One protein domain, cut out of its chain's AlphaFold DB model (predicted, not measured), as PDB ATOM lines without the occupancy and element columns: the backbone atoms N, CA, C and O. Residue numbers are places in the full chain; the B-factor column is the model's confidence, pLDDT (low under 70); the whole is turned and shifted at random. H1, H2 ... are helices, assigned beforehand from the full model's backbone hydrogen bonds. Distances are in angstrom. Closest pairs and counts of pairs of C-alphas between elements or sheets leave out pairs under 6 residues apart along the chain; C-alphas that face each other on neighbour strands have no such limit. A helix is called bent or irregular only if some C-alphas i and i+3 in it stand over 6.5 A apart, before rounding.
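This is residues 3 to 59 and 76 to 168 of the 207 residues of an uncharacterized protein of uncultured bacterium (UniProt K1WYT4). A loose set of helices is built on long H5: bent H2 runs side by side with it, H6b crosses it, and H4 meets it near one end as a V. Residues 52 to 59 and 76 to 84 stick out. The printed part has 150 residues with six named helices, H1 to H6, all helix, radius of gyration of the C-alphas 20.4 A, spans 74 by 42 by 35 A.

H1, residues 3 to 10, begins at C-alpha 3 (148.473, 129.688, 176.470). H2, residues 16 to 35, assigned as one helix by its hydrogen bonds, is bent: C-alphas 23 and 26 are 6.7 A apart; its arms are H2a, 16 to 23, and H2b, 26 to 35. H3 is residues 42 to 57, H4 76 to 102, 39.1 A, and H5 107 to 133, 39.0 A. H6, 143 to 166, likewise assigned as one, is bent, C-alphas 151 and 154 being 7.0 A apart; its arms are H6a, 143 to 151, and H6b, ending at C-alpha 166 (139.076, 145.978, 164.603).

H5, with residues 115 to 125 alone, touches H6b, about perpendicular at 87 degrees; the closest C-alphas, of Ile 119 and Gly 159, are 4.2 A apart. With 116 to 124 alone it touches H2b, closest C-alphas Ser 33 and Val 124, 6.6 A. H3 touches no helix. Every helix and arm has its O i to N i+4 pairs within hydrogen-bond range.

Residues 60 to 75 are cut out, a C-alpha gap of 42.4 A. Of the links printed whole, none is long. Mean pLDDT of the printed part is 75.5; 45 residues are under 70.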
ATOM      1  N   GLU A   3     148.864 130.814 175.587       49.88
ATOM      2  CA  GLU A   3     148.473 129.688 176.470       49.88
ATOM      3  C   GLU A   3     149.650 129.066 177.220       49.88
ATOM      4  O   GLU A   3     149.582 128.873 178.427       49.88
ATOM      5  N   LEU A   4     150.760 128.822 176.517       58.16
ATOM      6  CA  LEU A   4     151.956 128.174 177.063       58.16
ATOM      7  C   LEU A   4     152.489 128.809 178.361       58.16
ATOM      8  O   LEU A   4     152.696 128.078 179.326       58.16
ATOM      9  N   PRO A   5     152.710 130.137 178.442       59.47
ATOM     10  CA  PRO A   5     153.196 130.737 179.681       59.47
ATOM     11  C   PRO A   5     152.150 130.729 180.804       59.47
ATOM     12  O   PRO A   5     152.535 130.737 181.967       59.47
ATOM     13  N   TYR A   6     150.849 130.700 180.490       62.78
ATOM     14  CA  TYR A   6     149.792 130.656 181.502       62.78
ATOM     15  C   TYR A   6     149.658 129.261 182.129       62.78
ATOM     16  O   TYR A   6     149.652 129.145 183.355       62.78
ATOM     17  N   ASP A   7     149.626 128.208 181.308       57.78
ATOM     18  CA  ASP A   7     149.504 126.823 181.781       57.78
ATOM     19  C   ASP A   7     150.713 126.406 182.631       57.78
ATOM     20  O   ASP A   7     150.554 125.815 183.700       57.78
ATOM     21  N   ILE A   8     151.922 126.814 182.233       61.22
ATOM     22  CA  ILE A   8     153.149 126.552 183.000       61.22
ATOM     23  C   ILE A   8     153.139 127.291 184.349       61.22
ATOM     24  O   ILE A   8     153.619 126.750 185.342       61.22
ATOM     25  N   TYR A   9     152.595 128.513 184.406       56.69
ATOM     26  CA  TYR A   9     152.622 129.336 185.622       56.69
ATOM     27  C   TYR A   9     151.518 128.976 186.629       56.69
ATOM     28  O   TYR A   9     151.731 129.108 187.832       56.69
ATOM     29  N   PHE A  10     150.346 128.525 186.163       57.50
ATOM     30  CA  PHE A  10     149.193 128.238 187.029       57.50
ATOM     31  C   PHE A  10     148.896 126.750 187.232       57.50
ATOM     32  O   PHE A  10     148.494 126.377 188.333       57.50
ATOM     33  N   PHE A  11     149.093 125.900 186.222       57.97
ATOM     34  CA  PHE A  11     148.648 124.502 186.256       57.97
ATOM     35  C   PHE A  11     149.791 123.479 186.322       57.97
ATOM     36  O   PHE A  11     149.525 122.330 186.648       57.97
ATOM     37  N   HIS A  12     151.053 123.885 186.101       57.50
ATOM     38  CA  HIS A  12     152.268 123.039 186.136       57.50
ATOM     39  C   HIS A  12     152.268 121.815 185.192       57.50
ATOM     40  O   HIS A  12     153.306 121.174 185.035       57.50
ATOM     41  N   GLU A  13     151.161 121.534 184.509       58.25
ATOM     42  CA  GLU A  13     151.013 120.521 183.471       58.25
ATOM     43  C   GLU A  13     150.385 121.167 182.232       58.25
ATOM     44  O   GLU A  13     149.461 121.974 182.324       58.25
ATOM     45  N   VAL A  14     150.936 120.846 181.062       60.47
ATOM     46  CA  VAL A  14     150.397 121.290 179.774       60.47
ATOM     47  C   VAL A  14     149.452 120.208 179.282       60.47
ATOM     48  O   VAL A  14     149.895 119.112 178.928       60.47
ATOM     49  N   ASP A  15     148.162 120.522 179.217       69.06
ATOM     50  CA  ASP A  15     147.180 119.645 178.593       69.06
ATOM     51  C   ASP A  15     147.373 119.676 177.069       69.06
ATOM     52  O   ASP A  15     146.861 120.526 176.335       69.06
ATOM     53  N   TRP A  16     148.161 118.719 176.574       75.06
ATOM     54  CA  TRP A  16     148.552 118.619 175.165       75.06
ATOM     55  C   TRP A  16     147.365 118.480 174.210       75.06
ATOM     56  O   TRP A  16     147.469 118.874 173.048       75.06
ATOM     57  N   LEU A  17     146.242 117.923 174.673       78.38
ATOM     58  CA  LEU A  17     145.057 117.696 173.849       78.38
ATOM     59  C   LEU A  17     144.313 119.010 173.522       78.38
ATOM     60  O   LEU A  17     144.198 119.312 172.331       78.38
ATOM     61  N   PRO A  18     143.893 119.840 174.500       76.12
ATOM     62  CA  PRO A  18     143.398 121.196 174.255       76.12
ATOM     63  C   PRO A  18     144.339 122.045 173.398       76.12
ATOM     64  O   PRO A  18     143.898 122.648 172.419       76.12
ATOM     65  N   LEU A  19     145.642 122.020 173.703       70.50
ATOM     66  CA  LEU A  19     146.654 122.774 172.959       70.50
ATOM     67  C   LEU A  19     146.698 122.352 171.481       70.50
ATOM     68  O   LEU A  19     146.671 123.189 170.578       70.50
ATOM     69  N   SER A  20     146.727 121.044 171.224       72.19
ATOM     70  CA  SER A  20     146.765 120.504 169.861       72.19
ATOM     71  C   SER A  20     145.498 120.855 169.088       72.19
ATOM     72  O   SER A  20     145.577 121.246 167.924       72.19
ATOM     73  N   ILE A  21     144.331 120.771 169.733       76.81
ATOM     74  CA  ILE A  21     143.056 121.145 169.117       76.81
ATOM     75  C   ILE A  21     143.048 122.643 168.788       76.81
ATOM     76  O   ILE A  21     142.715 122.995 167.660       76.81
ATOM     77  N   ASN A  22     143.479 123.521 169.698       73.19
ATOM     78  CA  ASN A  22     143.534 124.967 169.451       73.19
ATOM     79  C   ASN A  22     144.451 125.354 168.282       73.19
ATOM     80  O   ASN A  22     144.176 126.327 167.581       73.19
ATOM     81  N   ILE A  23     145.509 124.582 168.036       70.88
ATOM     82  CA  ILE A  23     146.448 124.830 166.938       70.88
ATOM     83  C   ILE A  23     145.943 124.240 165.612       70.88
ATOM     84  O   ILE A  23     146.026 124.897 164.576       70.88
ATOM     85  N   ILE A  24     145.430 123.007 165.624       72.69
ATOM     86  CA  ILE A  24     145.114 122.248 164.400       72.69
ATOM     87  C   ILE A  24     143.702 122.538 163.891       72.69
ATOM     88  O   ILE A  24     143.469 122.571 162.681       72.69
ATOM     89  N   PHE A  25     142.745 122.740 164.795       78.56
ATOM     90  CA  PHE A  25     141.338 122.878 164.435       78.56
ATOM     91  C   PHE A  25     141.052 124.082 163.523       78.56
ATOM     92  O   PHE A  25     140.345 123.889 162.530       78.56
ATOM     93  N   PRO A  26     141.597 125.295 163.764       70.44
ATOM     94  CA  PRO A  26     141.293 126.443 162.913       70.44
ATOM     95  C   PRO A  26     141.754 126.259 161.449       70.44
ATOM     96  O   PRO A  26     140.916 126.414 160.555       70.44
ATOM     97  N   PRO A  27     143.011 125.849 161.157       69.19
ATOM     98  CA  PRO A  27     143.440 125.538 159.790       69.19
ATOM     99  C   PRO A  27     142.632 124.411 159.142       69.19
ATOM    100  O   PRO A  27     142.280 124.503 157.967       69.19
ATOM    101  N   LEU A  28     142.303 123.363 159.907       76.38
ATOM    102  CA  LEU A  28     141.510 122.238 159.412       76.38
ATOM    103  C   LEU A  28     140.103 122.689 158.996       76.38
ATOM    104  O   LEU A  28     139.621 122.315 157.927       76.38
ATOM    105  N   LEU A  29     139.461 123.527 159.813       75.50
ATOM    106  CA  LEU A  29     138.136 124.064 159.526       75.50
ATOM    107  C   LEU A  29     138.153 124.962 158.286       75.50
ATOM    108  O   LEU A  29     137.236 124.875 157.468       75.50
ATOM    109  N   MET A  30     139.201 125.770 158.096       68.31
ATOM    110  CA  MET A  30     139.367 126.568 156.876       68.31
ATOM    111  C   MET A  30     139.580 125.696 155.647       68.31
ATOM    112  O   MET A  30     138.895 125.901 154.649       68.31
ATOM    113  N   PHE A  31     140.466 124.702 155.725       69.50
ATOM    114  CA  PHE A  31     140.717 123.776 154.624       69.50
ATOM    115  C   PHE A  31     139.438 123.043 154.205       69.50
ATOM    116  O   PHE A  31     139.063 123.075 153.034       69.50
ATOM    117  N   ALA A  32     138.724 122.451 155.168       71.81
ATOM    118  CA  ALA A  32     137.459 121.771 154.915       71.81
ATOM    119  C   ALA A  32     136.419 122.729 154.320       71.81
ATOM    120  O   ALA A  32     135.736 122.400 153.353       71.81
ATOM    121  N   SER A  33     136.322 123.945 154.854       66.62
ATOM    122  CA  SER A  33     135.334 124.913 154.386       66.62
ATOM    123  C   SER A  33     135.630 125.449 152.990       66.62
ATOM    124  O   SER A  33     134.677 125.649 152.237       66.62
ATOM    125  N   ALA A  34     136.911 125.665 152.665       64.62
ATOM    126  CA  ALA A  34     137.406 126.107 151.362       64.62
ATOM    127  C   ALA A  34     137.249 125.013 150.300       64.62
ATOM    128  O   ALA A  34     136.815 125.302 149.191       64.62
ATOM    129  N   ALA A  35     137.514 123.752 150.656       63.72
ATOM    130  CA  ALA A  35     137.277 122.605 149.780       63.72
ATOM    131  C   ALA A  35     135.789 122.430 149.423       63.72
ATOM    132  O   ALA A  35     135.464 121.895 148.367       63.72
ATOM    133  N   LEU A  36     134.886 122.900 150.290       60.56
ATOM    134  CA  LEU A  36     133.440 122.909 150.060       60.56
ATOM    135  C   LEU A  36     132.950 124.123 149.241       60.56
ATOM    136  O   LEU A  36     131.753 124.213 148.971       60.56
ATOM    137  N   VAL A  37     133.823 125.069 148.865       62.28
ATOM    138  CA  VAL A  37     133.440 126.222 148.034       62.28
ATOM    139  C   VAL A  37     133.431 125.815 146.564       62.28
ATOM    140  O   VAL A  37     134.460 125.447 146.001       62.28
ATOM    141  N   ASN A  38     132.268 125.930 145.921       57.44
ATOM    142  CA  ASN A  38     132.145 125.752 144.478       57.44
ATOM    143  C   ASN A  38     132.816 126.929 143.762       57.44
ATOM    144  O   ASN A  38     132.311 128.051 143.772       57.44
ATOM    145  N   ILE A  39     133.967 126.678 143.141       57.53
ATOM    146  CA  ILE A  39     134.658 127.682 142.331       57.53
ATOM    147  C   ILE A  39     133.876 127.847 141.014       57.53
ATOM    148  O   ILE A  39     133.590 126.838 140.360       57.53
ATOM    149  N   PRO A  40     133.530 129.080 140.589       54.66
ATOM    150  CA  PRO A  40     132.859 129.315 139.312       54.66
ATOM    151  C   PRO A  40     133.677 128.741 138.148       54.66
ATOM    152  O   PRO A  40     134.744 129.247 137.811       54.66
ATOM    153  N   GLY A  41     133.170 127.676 137.523       59.22
ATOM    154  CA  GLY A  41     133.777 127.073 136.335       59.22
ATOM    155  C   GLY A  41     133.495 127.860 135.042       59.22
ATOM    156  O   GLY A  41     132.649 128.757 135.037       59.22
ATOM    157  N   PRO A  42     134.123 127.491 133.907       61.19
ATOM    158  CA  PRO A  42     133.975 128.179 132.614       61.19
ATOM    159  C   PRO A  42     132.520 128.276 132.112       61.19
ATOM    160  O   PRO A  42     132.150 129.253 131.462       61.19
ATOM    161  N   ASN A  43     131.656 127.333 132.502       64.75
ATOM    162  CA  ASN A  43     130.213 127.383 132.230       64.75
ATOM    163  C   ASN A  43     129.514 128.603 132.864       64.75
ATOM    164  O   ASN A  43     128.492 129.061 132.353       64.75
ATOM    165  N   ASN A  44     130.025 129.124 133.984       67.19
ATOM    166  CA  ASN A  44     129.498 130.334 134.614       67.19
ATOM    167  C   ASN A  44     129.889 131.583 133.809       67.19
ATOM    168  O   ASN A  44     129.063 132.474 133.634       67.19
ATOM    169  N   THR A  45     131.101 131.616 133.245       70.50
ATOM    170  CA  THR A  45     131.572 132.704 132.373       70.50
ATOM    171  C   THR A  45     130.733 132.810 131.102       70.50
ATOM    172  O   THR A  45     130.298 133.902 130.745       70.50
ATOM    173  N   GLU A  46     130.434 131.685 130.447       74.56
ATOM    174  CA  GLU A  46     129.588 131.671 129.245       74.56
ATOM    175  C   GLU A  46     128.162 132.164 129.547       74.56
ATOM    176  O   GLU A  46     127.597 132.974 128.807       74.56
ATOM    177  N   LYS A  47     127.593 131.745 130.685       70.50
ATOM    178  CA  LYS A  47     126.272 132.205 131.140       70.50
ATOM    179  C   LYS A  47     126.264 133.685 131.527       70.50
ATOM    180  O   LYS A  47     125.299 134.368 131.199       70.50
ATOM    181  N   LEU A  48     127.322 134.190 132.165       72.88
ATOM    182  CA  LEU A  48     127.481 135.612 132.493       72.88
ATOM    183  C   LEU A  48     127.516 136.463 131.225       72.88
ATOM    184  O   LEU A  48     126.780 137.441 131.129       72.88
ATOM    185  N   ILE A  49     128.301 136.060 130.223       76.44
ATOM    186  CA  ILE A  49     128.349 136.744 128.927       76.44
ATOM    187  C   ILE A  49     126.962 136.731 128.277       76.44
ATOM    188  O   ILE A  49     126.489 137.771 127.826       76.44
ATOM    189  N   LYS A  50     126.274 135.584 128.281       77.75
ATOM    190  CA  LYS A  50     124.922 135.454 127.724       77.75
ATOM    191  C   LYS A  50     123.903 136.360 128.423       77.75
ATOM    192  O   LYS A  50     123.083 136.973 127.742       77.75
ATOM    193  N   GLU A  51     123.966 136.481 129.747       70.38
ATOM    194  CA  GLU A  51     123.053 137.331 130.518       70.38
ATOM    195  C   GLU A  51     123.369 138.824 130.339       70.38
ATOM    196  O   GLU A  51     122.454 139.626 130.164       70.38
ATOM    197  N   ILE A  52     124.652 139.200 130.253       77.56
ATOM    198  CA  ILE A  52     125.071 140.563 129.884       77.56
ATOM    199  C   ILE A  52     124.554 140.913 128.484       77.56
ATOM    200  O   ILE A  52     123.945 141.966 128.300       77.56
ATOM    201  N   PHE A  53     124.731 140.024 127.502       77.62
ATOM    202  CA  PHE A  53     124.206 140.224 126.149       77.62
ATOM    203  C   PHE A  53     122.685 140.362 126.147       77.62
ATOM    204  O   PHE A  53     122.148 141.213 125.441       77.62
ATOM    205  N   ARG A  54     121.980 139.576 126.965       72.69
ATOM    206  CA  ARG A  54     120.529 139.684 127.118       72.69
ATOM    207  C   ARG A  54     120.120 141.048 127.674       72.69
ATOM    208  O   ARG A  54     119.234 141.664 127.106       72.69
ATOM    209  N   ILE A  55     120.779 141.551 128.717       73.50
ATOM    210  CA  ILE A  55     120.460 142.856 129.322       73.50
ATOM    211  C   ILE A  55     120.777 144.017 128.366       73.50
ATOM    212  O   ILE A  55     120.020 144.983 128.294       73.50
ATOM    213  N   VAL A  56     121.889 143.933 127.633       78.25
ATOM    214  CA  VAL A  56     122.363 145.012 126.749       78.25
ATOM    215  C   VAL A  56     121.607 145.041 125.413       78.25
ATOM    216  O   VAL A  56     121.326 146.125 124.905       78.25
ATOM    217  N   TYR A  57     121.260 143.880 124.843       73.19
ATOM    218  CA  TYR A  57     120.674 143.785 123.497       73.19
ATOM    219  C   TYR A  57     119.193 143.391 123.474       73.19
ATOM    220  O   TYR A  57     118.470 143.835 122.578       73.19
ATOM    221  N   ALA A  58     118.704 142.588 124.424       59.16
ATOM    222  CA  ALA A  58     117.281 142.281 124.511       59.16
ATOM    223  C   ALA A  58     116.601 143.372 125.344       59.16
ATOM    224  O   ALA A  58     116.691 143.411 126.566       59.16
ATOM    225  N   LYS A  59     115.890 144.271 124.662       54.56
ATOM    226  CA  LYS A  59     115.048 145.324 125.249       54.56
ATOM    227  C   LYS A  59     113.792 144.736 125.919       54.56
ATOM    228  O   LYS A  59     112.687 145.214 125.696       54.56
ATOM    229  N   PRO A  76     105.147 141.146 165.228       74.94
ATOM    230  CA  PRO A  76     105.210 140.003 166.147       74.94
ATOM    231  C   PRO A  76     105.936 138.779 165.565       74.94
ATOM    232  O   PRO A  76     106.633 138.080 166.296       74.94
ATOM    233  N   MET A  77     105.847 138.529 164.255       77.69
ATOM    234  CA  MET A  77     106.534 137.406 163.607       77.69
ATOM    235  C   MET A  77     108.061 137.581 163.637       77.69
ATOM    236  O   MET A  77     108.789 136.618 163.883       77.69
ATOM    237  N   HIS A  78     108.556 138.812 163.483       79.75
ATOM    238  CA  HIS A  78     109.977 139.127 163.675       79.75
ATOM    239  C   HIS A  78     110.470 138.817 165.091       79.75
ATOM    240  O   HIS A  78     111.588 138.319 165.258       79.75
ATOM    241  N   LEU A  79     109.652 139.109 166.106       85.50
ATOM    242  CA  LEU A  79     110.004 138.858 167.500       85.50
ATOM    243  C   LEU A  79     110.115 137.356 167.774       85.50
ATOM    244  O   LEU A  79     111.125 136.916 168.323       85.50
ATOM    245  N   THR A  80     109.138 136.565 167.324       86.50
ATOM    246  CA  THR A  80     109.143 135.104 167.488       86.50
ATOM    247  C   THR A  80     110.363 134.464 166.824       86.50
ATOM    248  O   THR A  80     111.048 133.659 167.452       86.50
ATOM    249  N   ILE A  81     110.693 134.865 165.591       85.50
ATOM    250  CA  ILE A  81     111.878 134.360 164.876       85.50
ATOM    251  C   ILE A  81     113.165 134.726 165.626       85.50
ATOM    252  O   ILE A  81     114.053 133.887 165.778       85.50
ATOM    253  N   ARG A  82     113.274 135.962 166.131       87.00
ATOM    254  CA  ARG A  82     114.457 136.409 166.879       87.00
ATOM    255  C   ARG A  82     114.623 135.642 168.192       87.00
ATOM    256  O   ARG A  82     115.750 135.275 168.527       87.00
ATOM    257  N   LEU A  83     113.533 135.398 168.917       90.81
ATOM    258  CA  LEU A  83     113.550 134.617 170.155       90.81
ATOM    259  C   LEU A  83     113.983 133.179 169.882       90.81
ATOM    260  O   LEU A  83     114.921 132.703 170.513       90.81
ATOM    261  N   LEU A  84     113.381 132.533 168.884       90.62
ATOM    262  CA  LEU A  84     113.721 131.168 168.494       90.62
ATOM    263  C   LEU A  84     115.197 131.046 168.093       90.62
ATOM    264  O   LEU A  84     115.906 130.178 168.598       90.62
ATOM    265  N   PHE A  85     115.692 131.968 167.263       88.56
ATOM    266  CA  PHE A  85     117.106 132.021 166.894       88.56
ATOM    267  C   PHE A  85     118.027 132.203 168.109       88.56
ATOM    268  O   PHE A  85     119.067 131.550 168.205       88.56
ATOM    269  N   THR A  86     117.655 133.077 169.048       91.19
ATOM    270  CA  THR A  86     118.446 133.329 170.265       91.19
ATOM    271  C   THR A  86     118.503 132.085 171.147       91.19
ATOM    272  O   THR A  86     119.588 131.697 171.570       91.19
ATOM    273  N   THR A  87     117.372 131.412 171.364       94.19
ATOM    274  CA  THR A  87     117.308 130.163 172.134       94.19
ATOM    275  C   THR A  87     118.188 129.081 171.518       94.19
ATOM    276  O   THR A  87     118.956 128.430 172.223       94.19
ATOM    277  N   ILE A  88     118.134 128.920 170.195       93.12
ATOM    278  CA  ILE A  88     118.968 127.942 169.492       93.12
ATOM    279  C   ILE A  88     120.451 128.302 169.601       93.12
ATOM    280  O   ILE A  88     121.269 127.434 169.889       93.12
ATOM    281  N   SER A  89     120.799 129.581 169.434       92.69
ATOM    282  CA  SER A  89     122.181 130.057 169.577       92.69
ATOM    283  C   SER A  89     122.739 129.765 170.972       92.69
ATOM    284  O   SER A  89     123.869 129.303 171.097       92.69
ATOM    285  N   LEU A  90     121.937 129.972 172.023       95.38
ATOM    286  CA  LEU A  90     122.313 129.611 173.391       95.38
ATOM    287  C   LEU A  90     122.529 128.102 173.543       95.38
ATOM    288  O   LEU A  90     123.499 127.695 174.176       95.38
ATOM    289  N   GLY A  91     121.676 127.280 172.926       96.25
ATOM    290  CA  GLY A  91     121.860 125.828 172.880       96.25
ATOM    291  C   GLY A  91     123.173 125.419 172.205       96.25
ATOM    292  O   GLY A  91     123.887 124.566 172.725       96.25
ATOM    293  N   ILE A  92     123.536 126.073 171.098       95.81
ATOM    294  CA  ILE A  92     124.801 125.838 170.385       95.81
ATOM    295  C   ILE A  92     126.005 126.212 171.264       95.81
ATOM    296  O   ILE A  92     126.963 125.446 171.347       95.81
ATOM    297  N   TYR A  93     125.956 127.348 171.967       94.50
ATOM    298  CA  TYR A  93     127.026 127.733 172.891       94.50
ATOM    299  C   TYR A  93     127.138 126.786 174.085       94.50
ATOM    300  O   TYR A  93     128.247 126.409 174.454       94.50
ATOM    301  N   ALA A  94     126.012 126.367 174.664       95.50
ATOM    302  CA  ALA A  94     126.002 125.404 175.760       95.50
ATOM    303  C   ALA A  94     126.597 124.057 175.328       95.50
ATOM    304  O   ALA A  94     127.417 123.491 176.048       95.50
ATOM    305  N   LEU A  95     126.241 123.580 174.129       95.50
ATOM    306  CA  LEU A  95     126.804 122.365 173.545       95.50
ATOM    307  C   LEU A  95     128.319 122.485 173.352       95.50
ATOM    308  O   LEU A  95     129.053 121.565 173.704       95.50
ATOM    309  N   LEU A  96     128.790 123.621 172.831       94.38
ATOM    310  CA  LEU A  96     130.218 123.863 172.656       94.38
ATOM    311  C   LEU A  96     130.955 123.870 174.000       94.38
ATOM    312  O   LEU A  96     131.966 123.194 174.134       94.38
ATOM    313  N   ILE A  97     130.449 124.593 175.001       93.25
ATOM    314  CA  ILE A  97     131.066 124.650 176.336       93.25
ATOM    315  C   ILE A  97     131.121 123.252 176.959       93.25
ATOM    316  O   ILE A  97     132.150 122.857 177.501       93.25
ATOM    317  N   TRP A  98     130.039 122.478 176.851       95.25
ATOM    318  CA  TRP A  98     130.004 121.098 177.329       95.25
ATOM    319  C   TRP A  98     131.040 120.212 176.622       95.25
ATOM    320  O   TRP A  98     131.739 119.442 177.285       95.25
ATOM    321  N   LEU A  99     131.189 120.349 175.301       93.06
ATOM    322  CA  LEU A  99     132.185 119.618 174.519       93.06
ATOM    323  C   LEU A  99     133.612 119.991 174.941       93.06
ATOM    324  O   LEU A  99     134.425 119.106 175.182       93.06
ATOM    325  N   LEU A 100     133.901 121.287 175.080       89.50
ATOM    326  CA  LEU A 100     135.211 121.780 175.504       89.50
ATOM    327  C   LEU A 100     135.568 121.276 176.908       89.50
ATOM    328  O   LEU A 100     136.653 120.733 177.104       89.50
ATOM    329  N   ASN A 101     134.633 121.350 177.858       89.06
ATOM    330  CA  ASN A 101     134.837 120.815 179.206       89.06
ATOM    331  C   ASN A 101     135.086 119.299 179.189       89.06
ATOM    332  O   ASN A 101     135.946 118.808 179.914       89.06
ATOM    333  N   SER A 102     134.370 118.558 178.337       89.75
ATOM    334  CA  SER A 102     134.550 117.105 178.191       89.75
ATOM    335  C   SER A 102     135.914 116.732 177.596       89.75
ATOM    336  O   SER A 102     136.400 115.629 177.824       89.75
ATOM    337  N   LEU A 103     136.538 117.648 176.853       85.81
ATOM    338  CA  LEU A 103     137.877 117.510 176.278       85.81
ATOM    339  C   LEU A 103     138.986 118.036 177.209       85.81
ATOM    340  O   LEU A 103     140.144 118.081 176.805       85.81
ATOM    341  N   GLY A 104     138.646 118.442 178.437       86.19
ATOM    342  CA  GLY A 104     139.611 118.946 179.414       86.19
ATOM    343  C   GLY A 104     140.082 120.376 179.145       86.19
ATOM    344  O   GLY A 104     141.137 120.769 179.627       86.19
ATOM    345  N   PHE A 105     139.338 121.176 178.374       83.06
ATOM    346  CA  PHE A 105     139.718 122.572 178.165       83.06
ATOM    347  C   PHE A 105     139.601 123.364 179.465       83.06
ATOM    348  O   PHE A 105     138.538 123.425 180.085       83.06
ATOM    349  N   ASN A 106     140.677 124.063 179.822       80.50
ATOM    350  CA  ASN A 106     140.613 125.111 180.827       80.50
ATOM    351  C   ASN A 106     139.882 126.355 180.279       80.50
ATOM    352  O   ASN A 106     139.674 126.512 179.072       80.50
ATOM    353  N   LEU A 107     139.486 127.262 181.176       80.31
ATOM    354  CA  LEU A 107     138.677 128.432 180.818       80.31
ATOM    355  C   LEU A 107     139.355 129.316 179.761       80.31
ATOM    356  O   LEU A 107     138.688 129.793 178.847       80.31
ATOM    357  N   ILE A 108     140.669 129.522 179.858       74.56
ATOM    358  CA  ILE A 108     141.414 130.372 178.917       74.56
ATOM    359  C   ILE A 108     141.507 129.721 177.543       74.56
ATOM    360  O   ILE A 108     141.192 130.373 176.547       74.56
ATOM    361  N   SER A 109     141.843 128.436 177.491       71.94
ATOM    362  CA  SER A 109     141.909 127.664 176.253       71.94
ATOM    363  C   SER A 109     140.546 127.581 175.580       71.94
ATOM    364  O   SER A 109     140.450 127.693 174.360       71.94
ATOM    365  N   GLY A 110     139.471 127.442 176.362       79.25
ATOM    366  CA  GLY A 110     138.102 127.448 175.854       79.25
ATOM    367  C   GLY A 110     137.686 128.808 175.285       79.25
ATOM    368  O   GLY A 110     137.078 128.870 174.215       79.25
ATOM    369  N   VAL A 111     138.054 129.910 175.949       80.88
ATOM    370  CA  VAL A 111     137.823 131.275 175.439       80.88
ATOM    371  C   VAL A 111     138.610 131.521 174.152       80.88
ATOM    372  O   VAL A 111     138.061 132.079 173.200       80.88
ATOM    373  N   LEU A 112     139.869 131.083 174.090       77.31
ATOM    374  CA  LEU A 112     140.692 131.194 172.887       77.31
ATOM    375  C   LEU A 112     140.118 130.366 171.739       77.31
ATOM    376  O   LEU A 112     139.956 130.904 170.643       77.31
ATOM    377  N   PHE A 113     139.716 129.119 171.997       81.31
ATOM    378  CA  PHE A 113     139.040 128.277 171.011       81.31
ATOM    379  C   PHE A 113     137.795 128.968 170.455       81.31
ATOM    380  O   PHE A 113     137.614 129.065 169.243       81.31
ATOM    381  N   PHE A 114     136.944 129.498 171.337       88.38
ATOM    382  CA  PHE A 114     135.715 130.191 170.958       88.38
ATOM    383  C   PHE A 114     135.985 131.425 170.087       88.38
ATOM    384  O   PHE A 114     135.278 131.675 169.104       88.38
ATOM    385  N   LEU A 115     137.014 132.199 170.438       82.62
ATOM    386  CA  LEU A 115     137.438 133.373 169.685       82.62
ATOM    387  C   LEU A 115     137.936 132.975 168.293       82.62
ATOM    388  O   LEU A 115     137.459 133.529 167.300       82.62
ATOM    389  N   PHE A 116     138.828 131.985 168.201       80.38
ATOM    390  CA  PHE A 116     139.318 131.474 166.919       80.38
ATOM    391  C   PHE A 116     138.183 130.922 166.061       80.38
ATOM    392  O   PHE A 116     138.064 131.300 164.897       80.38
ATOM    393  N   LEU A 117     137.308 130.097 166.639       88.00
ATOM    394  CA  LEU A 117     136.134 129.554 165.965       88.00
ATOM    395  C   LEU A 117     135.263 130.666 165.377       88.00
ATOM    396  O   LEU A 117     134.848 130.580 164.222       88.00
ATOM    397  N   SER A 118     135.024 131.731 166.140       89.31
ATOM    398  CA  SER A 118     134.227 132.876 165.696       89.31
ATOM    399  C   SER A 118     134.878 133.605 164.520       89.31
ATOM    400  O   SER A 118     134.225 133.825 163.497       89.31
ATOM    401  N   ILE A 119     136.170 133.933 164.629       81.50
ATOM    402  CA  ILE A 119     136.914 134.625 163.568       81.50
ATOM    403  C   ILE A 119     136.958 133.779 162.296       81.50
ATOM    404  O   ILE A 119     136.633 134.270 161.216       81.50
ATOM    405  N   VAL A 120     137.323 132.504 162.414       81.25
ATOM    406  CA  VAL A 120     137.440 131.614 161.259       81.25
ATOM    407  C   VAL A 120     136.090 131.412 160.579       81.25
ATOM    408  O   VAL A 120     136.014 131.498 159.356       81.25
ATOM    409  N   SER A 121     135.015 131.214 161.345       86.25
ATOM    410  CA  SER A 121     133.662 131.096 160.785       86.25
ATOM    411  C   SER A 121     133.288 132.334 159.970       86.25
ATOM    412  O   SER A 121     132.744 132.220 158.872       86.25
ATOM    413  N   PHE A 122     133.622 133.526 160.476       85.00
ATOM    414  CA  PHE A 122     133.410 134.772 159.747       85.00
ATOM    415  C   PHE A 122     134.257 134.862 158.466       85.00
ATOM    416  O   PHE A 122     133.735 135.239 157.416       85.00
ATOM    417  N   LEU A 123     135.536 134.486 158.513       77.69
ATOM    418  CA  LEU A 123     136.411 134.494 157.336       77.69
ATOM    419  C   LEU A 123     135.925 133.533 156.249       77.69
ATOM    420  O   LEU A 123     135.862 133.907 155.082       77.69
ATOM    421  N   VAL A 124     135.531 132.318 156.632       78.38
ATOM    422  CA  VAL A 124     134.951 131.324 155.721       78.38
ATOM    423  C   VAL A 124     133.709 131.885 155.032       78.38
ATOM    424  O   VAL A 124     133.587 131.799 153.809       78.38
ATOM    425  N   PHE A 125     132.811 132.504 155.802       79.19
ATOM    426  CA  PHE A 125     131.630 133.165 155.259       79.19
ATOM    427  C   PHE A 125     131.991 134.293 154.291       79.19
ATOM    428  O   PHE A 125     131.415 134.377 153.210       79.19
ATOM    429  N   ARG A 126     132.976 135.128 154.638       77.31
ATOM    430  CA  ARG A 126     133.458 136.212 153.777       77.31
ATOM    431  C   ARG A 126     133.992 135.676 152.447       77.31
ATOM    432  O   ARG A 126     133.565 136.154 151.401       77.31
ATOM    433  N   ILE A 127     134.857 134.658 152.482       72.56
ATOM    434  CA  ILE A 127     135.420 134.009 151.283       72.56
ATOM    435  C   ILE A 127     134.296 133.468 150.390       72.56
ATOM    436  O   ILE A 127     134.283 133.717 149.185       72.56
ATOM    437  N   ARG A 128     133.319 132.773 150.985       74.75
ATOM    438  CA  ARG A 128     132.149 132.230 150.278       74.75
ATOM    439  C   ARG A 128     131.274 133.319 149.673       74.75
ATOM    440  O   ARG A 128     130.887 133.204 148.517       74.75
ATOM    441  N   SER A 129     130.984 134.381 150.422       71.12
ATOM    442  CA  SER A 129     130.167 135.499 149.943       71.12
ATOM    443  C   SER A 129     130.812 136.170 148.731       71.12
ATOM    444  O   SER A 129     130.141 136.366 147.724       71.12
ATOM    445  N   THR A 130     132.121 136.439 148.785       67.44
ATOM    446  CA  THR A 130     132.865 137.016 147.655       67.44
ATOM    447  C   THR A 130     132.885 136.085 146.438       67.44
ATOM    448  O   THR A 130     132.725 136.551 145.314       67.44
ATOM    449  N   ALA A 131     133.027 134.768 146.628       62.47
ATOM    450  CA  ALA A 131     132.943 133.805 145.526       62.47
ATOM    451  C   ALA A 131     131.528 133.733 144.915       62.47
ATOM    452  O   ALA A 131     131.375 133.694 143.694       62.47
ATOM    453  N   ASN A 132     130.493 133.767 145.760       65.38
ATOM    454  CA  ASN A 132     129.089 133.695 145.355       65.38
ATOM    455  C   ASN A 132     128.593 134.963 144.646       65.38
ATOM    456  O   ASN A 132     127.685 134.872 143.822       65.38
ATOM    457  N   GLU A 133     129.181 136.131 144.912       59.91
ATOM    458  CA  GLU A 133     128.903 137.365 144.158       59.91
ATOM    459  C   GLU A 133     129.317 137.268 142.679       59.91
ATOM    460  O   GLU A 133     128.761 137.969 141.836       59.91
ATOM    461  N   LEU A 134     130.247 136.367 142.343       55.03
ATOM    462  CA  LEU A 134     130.727 136.142 140.975       55.03
ATOM    463  C   LEU A 134     129.929 135.051 140.228       55.03
ATOM    464  O   LEU A 134     130.153 134.817 139.035       55.03
ATOM    465  N   LEU A 135     128.995 134.368 140.901       57.47
ATOM    466  CA  LEU A 135     128.153 133.319 140.322       57.47
ATOM    467  C   LEU A 135     126.836 133.902 139.784       57.47
ATOM    468  O   LEU A 135     126.011 134.417 140.534       57.47
ATOM    469  N   VAL A 136     126.604 133.770 138.474       53.25
ATOM    470  CA  VAL A 136     125.359 134.218 137.803       53.25
ATOM    471  C   VAL A 136     124.212 133.255 138.046       53.25
ATOM    472  O   VAL A 136     123.042 133.634 138.047       53.25
ATOM    473  N   VAL A 137     124.547 131.990 138.287       51.03
ATOM    474  CA  VAL A 137     123.603 130.964 138.700       51.03
ATOM    475  C   VAL A 137     123.998 130.546 140.103       51.03
ATOM    476  O   VAL A 137     125.032 129.917 140.293       51.03
ATOM    477  N   ARG A 138     123.169 130.908 141.087       53.94
ATOM    478  CA  ARG A 138     123.245 130.313 142.421       53.94
ATOM    479  C   ARG A 138     122.985 128.822 142.260       53.94
ATOM    480  O   ARG A 138     121.848 128.427 141.987       53.94
ATOM    481  N   ASP A 139     124.024 128.007 142.387       53.75
ATOM    482  CA  ASP A 139     123.822 126.577 142.564       53.75
ATOM    483  C   ASP A 139     122.930 126.374 143.791       53.75
ATOM    484  O   ASP A 139     123.021 127.101 144.783       53.75
ATOM    485  N   LYS A 140     121.995 125.425 143.697       54.34
ATOM    486  CA  LYS A 140     121.138 125.076 144.829       54.34
ATOM    487  C   LYS A 140     122.033 124.462 145.901       54.34
ATOM    488  O   LYS A 140     122.400 123.294 145.795       54.34
ATOM    489  N   GLU A 141     122.398 125.256 146.900       63.75
ATOM    490  CA  GLU A 141     123.053 124.760 148.106       63.75
ATOM    491  C   GLU A 141     122.204 123.615 148.686       63.75
ATOM    492  O   GLU A 141     120.977 123.701 148.780       63.75
ATOM    493  N   GLY A 142     122.839 122.482 148.991       70.94
ATOM    494  CA  GLY A 142     122.140 121.337 149.571       70.94
ATOM    495  C   GLY A 142     121.640 121.651 150.984       70.94
ATOM    496  O   GLY A 142     122.232 122.458 151.696       70.94
ATOM    497  N   ILE A 143     120.601 120.946 151.446       73.81
ATOM    498  CA  ILE A 143     120.026 121.100 152.803       73.81
ATOM    499  C   ILE A 143     121.103 121.005 153.901       73.81
ATOM    500  O   ILE A 143     121.036 121.701 154.911       73.81
ATOM    501  N   PHE A 144     122.126 120.177 153.682       75.06
ATOM    502  CA  PHE A 144     123.264 120.027 154.588       75.06
ATOM    503  C   PHE A 144     124.055 121.329 154.787       75.06
ATOM    504  O   PHE A 144     124.433 121.655 155.909       75.06
ATOM    505  N   TYR A 145     124.249 122.101 153.718       75.88
ATOM    506  CA  TYR A 145     124.953 123.379 153.764       75.88
ATOM    507  C   TYR A 145     124.187 124.397 154.619       75.88
ATOM    508  O   TYR A 145     124.770 125.045 155.482       75.88
ATOM    509  N   HIS A 146     122.857 124.437 154.486       79.06
ATOM    510  CA  HIS A 146     122.005 125.291 155.314       79.06
ATOM    511  C   HIS A 146     122.044 124.924 156.804       79.06
ATOM    512  O   HIS A 146     122.001 125.817 157.648       79.06
ATOM    513  N   ILE A 147     122.137 123.634 157.148       84.31
ATOM    514  CA  ILE A 147     122.276 123.195 158.548       84.31
ATOM    515  C   ILE A 147     123.623 123.645 159.116       84.31
ATOM    516  O   ILE A 147     123.665 124.185 160.222       84.31
ATOM    517  N   ILE A 148     124.711 123.450 158.364       82.44
ATOM    518  CA  ILE A 148     126.049 123.902 158.763       82.44
ATOM    519  C   ILE A 148     126.038 125.413 158.983       82.44
ATOM    520  O   ILE A 148     126.357 125.866 160.080       82.44
ATOM    521  N   ASP A 149     125.600 126.191 157.997       82.44
ATOM    522  CA  ASP A 149     125.562 127.648 158.103       82.44
ATOM    523  C   ASP A 149     124.731 128.103 159.302       82.44
ATOM    524  O   ASP A 149     125.127 129.022 160.014       82.44
ATOM    525  N   PHE A 150     123.618 127.426 159.586       87.75
ATOM    526  CA  PHE A 150     122.778 127.728 160.737       87.75
ATOM    527  C   PHE A 150     123.478 127.472 162.082       87.75
ATOM    528  O   PHE A 150     123.365 128.301 162.987       87.75
ATOM    529  N   ILE A 151     124.234 126.375 162.210       90.38
ATOM    530  CA  ILE A 151     125.040 126.070 163.407       90.38
ATOM    531  C   ILE A 151     126.166 127.096 163.579       90.38
ATOM    532  O   ILE A 151     126.435 127.539 164.697       90.38
ATOM    533  N   PHE A 152     126.814 127.497 162.482       89.75
ATOM    534  CA  PHE A 152     127.939 128.432 162.518       89.75
ATOM    535  C   PHE A 152     127.516 129.904 162.633       89.75
ATOM    536  O   PHE A 152     128.304 130.739 163.075       89.75
ATOM    537  N   LEU A 153     126.269 130.243 162.302       91.38
ATOM    538  CA  LEU A 153     125.731 131.606 162.329       91.38
ATOM    539  C   LEU A 153     125.946 132.383 163.642       91.38
ATOM    540  O   LEU A 153     126.348 133.551 163.561       91.38
ATOM    541  N   PRO A 154     125.711 131.815 164.842       92.06
ATOM    542  CA  PRO A 154     126.046 132.491 166.098       92.06
ATOM    543  C   PRO A 154     127.522 132.916 166.177       92.06
ATOM    544  O   PRO A 154     127.813 134.066 166.515       92.06
ATOM    545  N   PHE A 155     128.443 132.035 165.778       92.75
ATOM    546  CA  PHE A 155     129.885 132.299 165.768       92.75
ATOM    547  C   PHE A 155     130.273 133.319 164.699       92.75
ATOM    548  O   PHE A 155     131.028 134.244 164.985       92.75
ATOM    549  N   MET A 156     129.694 133.219 163.497       90.88
ATOM    550  CA  MET A 156     129.890 134.195 162.421       90.88
ATOM    551  C   MET A 156     129.519 135.611 162.865       90.88
ATOM    552  O   MET A 156     130.240 136.558 162.565       90.88
ATOM    553  N   ARG A 157     128.417 135.773 163.612       90.62
ATOM    554  CA  ARG A 157     127.993 137.083 164.129       90.62
ATOM    555  C   ARG A 157     129.020 137.671 165.095       90.62
ATOM    556  O   ARG A 157     129.297 138.866 165.021       90.62
ATOM    557  N   ILE A 158     129.568 136.852 165.990       91.19
ATOM    558  CA  ILE A 158     130.602 137.284 166.938       91.19
ATOM    559  C   ILE A 158     131.905 137.591 166.203       91.19
ATOM    560  O   ILE A 158     132.511 138.625 166.462       91.19
ATOM    561  N   GLY A 159     132.301 136.746 165.252       88.12
ATOM    562  CA  GLY A 159     133.482 136.955 164.419       88.12
ATOM    563  C   GLY A 159     133.394 138.235 163.596       88.12
ATOM    564  O   GLY A 159     134.337 139.017 163.593       88.12
ATOM    565  N   TYR A 160     132.240 138.503 162.978       87.38
ATOM    566  CA  TYR A 160     131.970 139.761 162.280       87.38
ATOM    567  C   TYR A 160     132.030 140.958 163.228       87.38
ATOM    568  O   TYR A 160     132.653 141.967 162.910       87.38
ATOM    569  N   TRP A 161     131.400 140.868 164.403       86.62
ATOM    570  CA  TRP A 161     131.467 141.934 165.405       86.62
ATOM    571  C   TRP A 161     132.911 142.205 165.842       86.62
ATOM    572  O   TRP A 161     133.318 143.360 165.928       86.62
ATOM    573  N   LEU A 162     133.706 141.156 166.050       82.31
ATOM    574  CA  LEU A 162     135.112 141.276 166.413       82.31
ATOM    575  C   LEU A 162     135.932 141.895 165.273       82.31
ATOM    576  O   LEU A 162     136.673 142.841 165.508       82.31
ATOM    577  N   ALA A 163     135.751 141.429 164.037       76.88
ATOM    578  CA  ALA A 163     136.443 141.956 162.864       76.88
ATOM    579  C   ALA A 163     136.091 143.427 162.595       76.88
ATOM    580  O   ALA A 163     136.985 144.256 162.459       76.88
ATOM    581  N   SER A 164     134.801 143.774 162.610       75.88
ATOM    582  CA  SER A 164     134.312 145.141 162.366       75.88
ATOM    583  C   SER A 164     134.726 146.137 163.451       75.88
ATOM    584  O   SER A 164     134.961 147.309 163.168       75.88
ATOM    585  N   LYS A 165     134.881 145.698 164.706       74.75
ATOM    586  CA  LYS A 165     135.453 146.539 165.772       74.75
ATOM    587  C   LYS A 165     136.950 146.792 165.591       74.75
ATOM    588  O   LYS A 165     137.460 147.773 166.128       74.75
ATOM    589  N   LEU A 166     137.635 145.933 164.839       63.34
ATOM    590  CA  LEU A 166     139.076 145.978 164.603       63.34
ATOM    591  C   LEU A 166     139.448 146.585 163.238       63.34
ATOM    592  O   LEU A 166     140.630 146.803 162.995       63.34
ATOM    593  N   GLU A 167     138.474 146.954 162.393       54.62
ATOM    594  CA  GLU A 167     138.677 147.650 161.103       54.62
ATOM    595  C   GLU A 167     139.429 148.990 161.229       54.62
ATOM    596  O   GLU A 167     140.028 149.457 160.264       54.62
ATOM    597  N   GLY A 168     139.488 149.585 162.426       57.16
ATOM    598  CA  GLY A 168     140.348 150.742 162.705       57.16
ATOM    599  C   GLY A 168     141.855 150.429 162.720       57.16
ATOM    600  O   GLY A 168     142.667 151.350 162.670       57.16
TER     601      GLY A 168